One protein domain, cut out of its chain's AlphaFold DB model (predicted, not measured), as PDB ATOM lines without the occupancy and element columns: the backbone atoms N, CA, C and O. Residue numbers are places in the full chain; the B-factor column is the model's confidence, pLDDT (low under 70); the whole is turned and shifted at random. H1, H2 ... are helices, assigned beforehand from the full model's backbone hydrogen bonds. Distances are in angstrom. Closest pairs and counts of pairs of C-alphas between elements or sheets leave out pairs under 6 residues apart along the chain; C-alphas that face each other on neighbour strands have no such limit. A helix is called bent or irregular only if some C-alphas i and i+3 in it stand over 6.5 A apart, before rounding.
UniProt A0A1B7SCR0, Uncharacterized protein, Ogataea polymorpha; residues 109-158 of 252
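Overview. This is residues 109 to 158 of the 252 residues of an uncharacterized protein of Ogataea polymorpha (UniProt A0A1B7SCR0). One long helix, H2, reaches out as an arm from a small head made mostly of loops, with the short helix H1 in that head at the side far from the arm. In the head, residues 109 to 120 run out and fold back to H1, and residues 127 to 137 loop from H1 to H2; residues 148 to 158, the far part of H2, stick out. The printed part has 50 residues with two named helices, H1 then H2, and no named strand; its class is all helix. It is loose, with a radius of gyration of the C-alphas of 13.0 A, and spans 39 by 23 by 13 A, only just elongated.

Along the chain. Find C-alpha 138 at (79.364, 2.060, 41.407); from there H2, residues 138 to 158, runs 30.7 A to C-alpha 158 at (62.922, 11.227, 65.675). H2 is irregular: its C-alphas 139 and 142 are 7.6 A apart. Then look at C-alpha 121, at (91.204, -1.711, 45.317), where H1, residues 121 to 126, begins; it is 9.2 A long.

Arrangement. Start from H2 and compare it with H1: the two are apart, with no C-alpha of the one within 8 A of the other. Along the backbone, 13 of 17 O i to N i+4 pairs in H2 are within hydrogen-bond range; in H1 0 of 2 are, beside 3 of 3 O i to N i+3 pairs.

Size, cuts and confidence. The two farthest C-alphas, those of Ser 125 and Ala 157, are 39.8 A apart. Leave out residues 148 to 158, which stand free, and you find a body of 39 residues spanning 27 by 17 by 12 A. The printed part has no cut, and the link from H1 to H2, 11 residues, is long. In the B-factor column, the mean pLDDT of the printed part is 89.3; residues 157 to 158 are under 70.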
ATOM      1  N   ASN A 109      95.190  -0.353  53.940       82.88
ATOM      2  CA  ASN A 109      94.272   0.776  53.718       82.88
ATOM      3  C   ASN A 109      93.114   0.403  52.784       82.88
ATOM      4  O   ASN A 109      92.543   1.273  52.128       82.88
ATOM      5  N   LEU A 110      92.817  -0.889  52.671       90.69
ATOM      6  CA  LEU A 110      91.797  -1.403  51.800       90.69
ATOM      7  C   LEU A 110      90.456  -0.917  52.332       90.69
ATOM      8  O   LEU A 110      90.043  -1.211  53.453       90.69
ATOM      9  N   ARG A 111      89.815  -0.093  51.520       92.38
ATOM     10  CA  ARG A 111      88.473   0.411  51.735       92.38
ATOM     11  C   ARG A 111      87.481  -0.589  51.167       92.38
ATOM     12  O   ARG A 111      87.772  -1.299  50.202       92.38
ATOM     13  N   TYR A 112      86.297  -0.602  51.754       94.88
ATOM     14  CA  TYR A 112      85.205  -1.483  51.375       94.88
ATOM     15  C   TYR A 112      83.960  -0.649  51.096       94.88
ATOM     16  O   TYR A 112      83.789   0.425  51.676       94.88
ATOM     17  N   CYS A 113      83.110  -1.139  50.199       96.12
ATOM     18  CA  CYS A 113      81.792  -0.563  49.974       96.12
ATOM     19  C   CYS A 113      80.937  -0.716  51.238       96.12
ATOM     20  O   CYS A 113      80.763  -1.834  51.708       96.12
ATOM     21  N   VAL A 114      80.351   0.368  51.747       95.88
ATOM     22  CA  VAL A 114      79.490   0.326  52.950       95.88
ATOM     23  C   VAL A 114      78.223  -0.525  52.762       95.88
ATOM     24  O   VAL A 114      77.683  -1.073  53.725       95.88
ATOM     25  N   VAL A 115      77.757  -0.666  51.518       95.44
ATOM     26  CA  VAL A 115      76.532  -1.406  51.187       95.44
ATOM     27  C   VAL A 115      76.812  -2.909  51.094       95.44
ATOM     28  O   VAL A 115      76.234  -3.687  51.849       95.44
ATOM     29  N   CYS A 116      77.731  -3.313  50.208       97.00
ATOM     30  CA  CYS A 116      77.965  -4.720  49.859       97.00
ATOM     31  C   CYS A 116      79.285  -5.313  50.374       97.00
ATOM     32  O   CYS A 116      79.625  -6.435  50.005       97.00
ATOM     33  N   ASP A 117      80.068  -4.555  51.146       95.94
ATOM     34  CA  ASP A 117      81.352  -4.974  51.724       95.94
ATOM     35  C   ASP A 117      82.392  -5.455  50.682       95.94
ATOM     36  O   ASP A 117      83.388  -6.100  51.009       95.94
ATOM     37  N   ARG A 118      82.205  -5.113  49.396       97.19
ATOM     38  CA  ARG A 118      83.166  -5.409  48.320       97.19
ATOM     39  C   ARG A 118      84.420  -4.534  48.480       97.19
ATOM     40  O   ARG A 118      84.273  -3.318  48.628       97.19
ATOM     41  N   PRO A 119      85.642  -5.102  48.412       95.25
ATOM     42  CA  PRO A 119      86.877  -4.326  48.485       95.25
ATOM     43  C   PRO A 119      87.026  -3.402  47.272       95.25
ATOM     44  O   PRO A 119      86.754  -3.792  46.137       95.25
ATOM     45  N   LEU A 120      87.489  -2.179  47.519       95.38
ATOM     46  CA  LEU A 120      87.614  -1.108  46.531       95.38
ATOM     47  C   LEU A 120      89.090  -0.835  46.239       95.38
ATOM     48  O   LEU A 120      89.635   0.180  46.674       95.38
ATOM     49  N   TYR A 121      89.754  -1.764  45.550       93.56
ATOM     50  CA  TYR A 121      91.204  -1.711  45.317       93.56
ATOM     51  C   TYR A 121      91.652  -0.408  44.647       93.56
ATOM     52  O   TYR A 121      92.567   0.248  45.147       93.56
ATOM     53  N   ASP A 122      90.946   0.010  43.596       89.81
ATOM     54  CA  ASP A 122      91.300   1.199  42.815       89.81
ATOM     55  C   ASP A 122      91.228   2.469  43.677       89.81
ATOM     56  O   ASP A 122      92.185   3.238  43.767       89.81
ATOM     57  N   LEU A 123      90.134   2.629  44.426       88.69
ATOM     58  CA  LEU A 123      89.897   3.790  45.290       88.69
ATOM     59  C   LEU A 123      90.799   3.814  46.526       88.69
ATOM     60  O   LEU A 123      91.188   4.883  46.990       88.69
ATOM     61  N   SER A 124      91.163   2.646  47.055       88.81
ATOM     62  CA  SER A 124      92.009   2.538  48.251       88.81
ATOM     63  C   SER A 124      93.423   3.078  48.032       88.81
ATOM     64  O   SER A 124      94.079   3.479  48.991       88.81
ATOM     65  N   SER A 125      93.887   3.087  46.779       85.56
ATOM     66  CA  SER A 125      95.188   3.643  46.393       85.56
ATOM     67  C   SER A 125      95.153   5.158  46.158       85.56
ATOM     68  O   SER A 125      96.148   5.839  46.401       85.56
ATOM     69  N   LEU A 126      94.004   5.681  45.719       87.19
ATOM     70  CA  LEU A 126      93.831   7.075  45.306       87.19
ATOM     71  C   LEU A 126      93.376   7.980  46.452       87.19
ATOM     72  O   LEU A 126      93.733   9.157  46.498       87.19
ATOM     73  N   LEU A 127      92.575   7.449  47.377       86.75
ATOM     74  CA  LEU A 127      91.963   8.256  48.421       86.75
ATOM     75  C   LEU A 127      92.916   8.453  49.610       86.75
ATOM     76  O   LEU A 127      93.323   7.477  50.255       86.75
ATOM     77  N   PRO A 128      93.238   9.707  49.982       82.00
ATOM     78  CA  PRO A 128      93.995   9.973  51.193       82.00
ATOM     79  C   PRO A 128      93.215   9.487  52.420       82.00
ATOM     80  O   PRO A 128      91.987   9.567  52.490       82.00
ATOM     81  N   ARG A 129      93.940   9.003  53.436       76.44
ATOM     82  CA  ARG A 129      93.378   8.348  54.634       76.44
ATOM     83  C   ARG A 129      92.317   9.164  55.398       76.44
ATOM     84  O   ARG A 129      91.599   8.569  56.198       76.44
ATOM     85  N   SER A 130      92.211  10.476  55.188       72.00
ATOM     86  CA  SER A 130      91.555  11.403  56.119       72.00
ATOM     87  C   SER A 130      90.234  12.039  55.677       72.00
ATOM     88  O   SER A 130      89.668  12.760  56.492       72.00
ATOM     89  N   ARG A 131      89.738  11.838  54.444       76.50
ATOM     90  CA  ARG A 131      88.634  12.687  53.934       76.50
ATOM     91  C   ARG A 131      87.288  12.001  53.728       76.50
ATOM     92  O   ARG A 131      86.285  12.601  54.086       76.50
ATOM     93  N   CYS A 132      87.265  10.754  53.273       83.50
ATOM     94  CA  CYS A 132      86.005  10.054  53.026       83.50
ATOM     95  C   CYS A 132      85.708   9.090  54.181       83.50
ATOM     96  O   CYS A 132      86.482   8.159  54.442       83.50
ATOM     97  N   ALA A 133      84.614   9.341  54.904       86.25
ATOM     98  CA  ALA A 133      84.153   8.472  55.989       86.25
ATOM     99  C   ALA A 133      83.484   7.201  55.447       86.25
ATOM    100  O   ALA A 133      83.668   6.119  56.000       86.25
ATOM    101  N   GLU A 134      82.764   7.336  54.333       92.06
ATOM    102  CA  GLU A 134      81.987   6.277  53.699       92.06
ATOM    103  C   GLU A 134      82.298   6.240  52.207       92.06
ATOM    104  O   GLU A 134      82.486   7.278  51.575       92.06
ATOM    105  N   ILE A 135      82.394   5.037  51.642       94.06
ATOM    106  CA  ILE A 135      82.657   4.841  50.216       94.06
ATOM    107  C   ILE A 135      81.675   3.788  49.706       94.06
ATOM    108  O   ILE A 135      81.448   2.763  50.355       94.06
ATOM    109  N   VAL A 136      81.094   4.043  48.536       96.38
ATOM    110  CA  VAL A 136      80.105   3.183  47.880       96.38
ATOM    111  C   VAL A 136      80.659   2.767  46.519       96.38
ATOM    112  O   VAL A 136      81.273   3.571  45.822       96.38
ATOM    113  N   CYS A 137      80.493   1.499  46.136       96.81
ATOM    114  CA  CYS A 137      80.876   1.047  44.799       96.81
ATOM    115  C   CYS A 137      79.847   1.510  43.757       96.81
ATOM    116  O   CYS A 137      78.675   1.687  44.078       96.81
ATOM    117  N   CYS A 138      80.251   1.621  42.492       95.19
ATOM    118  CA  CYS A 138      79.364   2.060  41.407       95.19
ATOM    119  C   CYS A 138      78.080   1.224  41.253       95.19
ATOM    120  O   CYS A 138      77.070   1.741  40.798       95.19
ATOM    121  N   HIS A 139      78.091  -0.045  41.668       96.69
ATOM    122  CA  HIS A 139      76.926  -0.931  41.568       96.69
ATOM    123  C   HIS A 139      75.901  -0.703  42.687       96.69
ATOM    124  O   HIS A 139      74.750  -1.084  42.536       96.69
ATOM    125  N   CYS A 140      76.315  -0.113  43.811       97.31
ATOM    126  CA  CYS A 140      75.460   0.123  44.976       97.31
ATOM    127  C   CYS A 140      75.026   1.591  45.099       97.31
ATOM    128  O   CYS A 140      74.472   1.975  46.124       97.31
ATOM    129  N   PHE A 141      75.317   2.425  44.094       95.88
ATOM    130  CA  PHE A 141      75.029   3.858  44.136       95.88
ATOM    131  C   PHE A 141      73.521   4.139  44.255       95.88
ATOM    132  O   PHE A 141      73.106   4.841  45.173       95.88
ATOM    133  N   GLU A 142      72.700   3.518  43.406       96.44
ATOM    134  CA  GLU A 142      71.237   3.701  43.410       96.44
ATOM    135  C   GLU A 142      70.590   3.224  44.725       96.44
ATOM    136  O   GLU A 142      69.724   3.892  45.298       96.44
ATOM    137  N   GLU A 143      71.049   2.081  45.248       96.06
ATOM    138  CA  GLU A 143      70.598   1.554  46.542       96.06
ATOM    139  C   GLU A 143      70.956   2.512  47.683       96.06
ATOM    140  O   GLU A 143      70.130   2.792  48.552       96.06
ATOM    141  N   TYR A 144      72.175   3.056  47.663       95.25
ATOM    142  CA  TYR A 144      72.636   4.010  48.662       95.25
ATOM    143  C   TYR A 144      71.833   5.318  48.629       95.25
ATOM    144  O   TYR A 144      71.427   5.800  49.688       95.25
ATOM    145  N   GLU A 145      71.537   5.871  47.449       94.81
ATOM    146  CA  GLU A 145      70.676   7.057  47.329       94.81
ATOM    147  C   GLU A 145      69.270   6.798  47.876       94.81
ATOM    148  O   GLU A 145      68.729   7.617  48.624       94.81
ATOM    149  N   THR A 146      68.703   5.629  47.574       94.88
ATOM    150  CA  THR A 146      67.385   5.224  48.074       94.88
ATOM    151  C   THR A 146      67.373   5.132  49.603       94.88
ATOM    152  O   THR A 146      66.472   5.668  50.257       94.88
ATOM    153  N   LEU A 147      68.402   4.513  50.192       90.62
ATOM    154  CA  LEU A 147      68.574   4.426  51.646       90.62
ATOM    155  C   LEU A 147      68.746   5.809  52.280       90.62
ATOM    156  O   LEU A 147      68.123   6.111  53.300       90.62
ATOM    157  N   GLN A 148      69.545   6.681  51.666       91.50
ATOM    158  CA  GLN A 148      69.768   8.029  52.172       91.50
ATOM    159  C   GLN A 148      68.492   8.883  52.097       91.50
ATOM    160  O   GLN A 148      68.201   9.650  53.017       91.50
ATOM    161  N   ALA A 149      67.699   8.734  51.033       92.19
ATOM    162  CA  ALA A 149      66.400   9.382  50.899       92.19
ATOM    163  C   ALA A 149      65.403   8.882  51.956       92.19
ATOM    164  O   ALA A 149      64.694   9.691  52.557       92.19
ATOM    165  N   ALA A 150      65.375   7.576  52.232       89.75
ATOM    166  CA  ALA A 150      64.549   7.003  53.292       89.75
ATOM    167  C   ALA A 150      64.950   7.531  54.679       89.75
ATOM    168  O   ALA A 150      64.087   7.960  55.445       89.75
ATOM    169  N   LEU A 151      66.251   7.599  54.980       86.75
ATOM    170  CA  LEU A 151      66.743   8.156  56.244       86.75
ATOM    171  C   LEU A 151      66.397   9.637  56.417       86.75
ATOM    172  O   LEU A 151      65.975  10.041  57.497       86.75
ATOM    173  N   LYS A 152      66.500  10.444  55.352       87.62
ATOM    174  CA  LYS A 152      66.094  11.860  55.386       87.62
ATOM    175  C   LYS A 152      64.612  12.041  55.732       87.62
ATOM    176  O   LYS A 152      64.266  13.055  56.327       87.62
ATOM    177  N   LYS A 153      63.750  11.079  55.379       89.00
ATOM    178  CA  LYS A 153      62.321  11.100  55.737       89.00
ATOM    179  C   LYS A 153      62.077  10.749  57.208       89.00
ATOM    180  O   LYS A 153      61.102  11.222  57.779       89.00
ATOM    181  N   ILE A 154      62.949   9.941  57.810       88.56
ATOM    182  CA  ILE A 154      62.843   9.500  59.209       88.56
ATOM    183  C   ILE A 154      63.395  10.564  60.178       88.56
ATOM    184  O   ILE A 154      62.821  10.782  61.245       88.56
ATOM    185  N   ASP A 155      64.467  11.260  59.784       78.81
ATOM    186  CA  ASP A 155      65.196  12.258  60.589       78.81
ATOM    187  C   ASP A 155      64.302  13.317  61.289       78.81
ATOM    188  O   ASP A 155      64.474  13.531  62.489       78.81
ATOM    189  N   PRO A 156      63.311  13.966  60.638       75.06
ATOM    190  CA  PRO A 156      62.516  14.998  61.311       75.06
ATOM    191  C   PRO A 156      61.574  14.452  62.396       75.06
ATOM    192  O   PRO A 156      61.236  15.180  63.325       75.06
ATOM    193  N   ALA A 157      61.163  13.181  62.317       63.62
ATOM    194  CA  ALA A 157      60.223  12.594  63.275       63.62
ATOM    195  C   ALA A 157      60.905  12.134  64.576       63.62
ATOM    196  O   ALA A 157      60.298  12.182  65.644       63.62
ATOM    197  N   LEU A 158      62.173  11.714  64.507       64.81
ATOM    198  CA  LEU A 158      62.922  11.227  65.675       64.81
ATOM    199  C   LEU A 158      63.509  12.350  66.541       64.81
ATOM    200  O   LEU A 158      63.688  12.154  67.744       64.81
TER     201      LEU A 158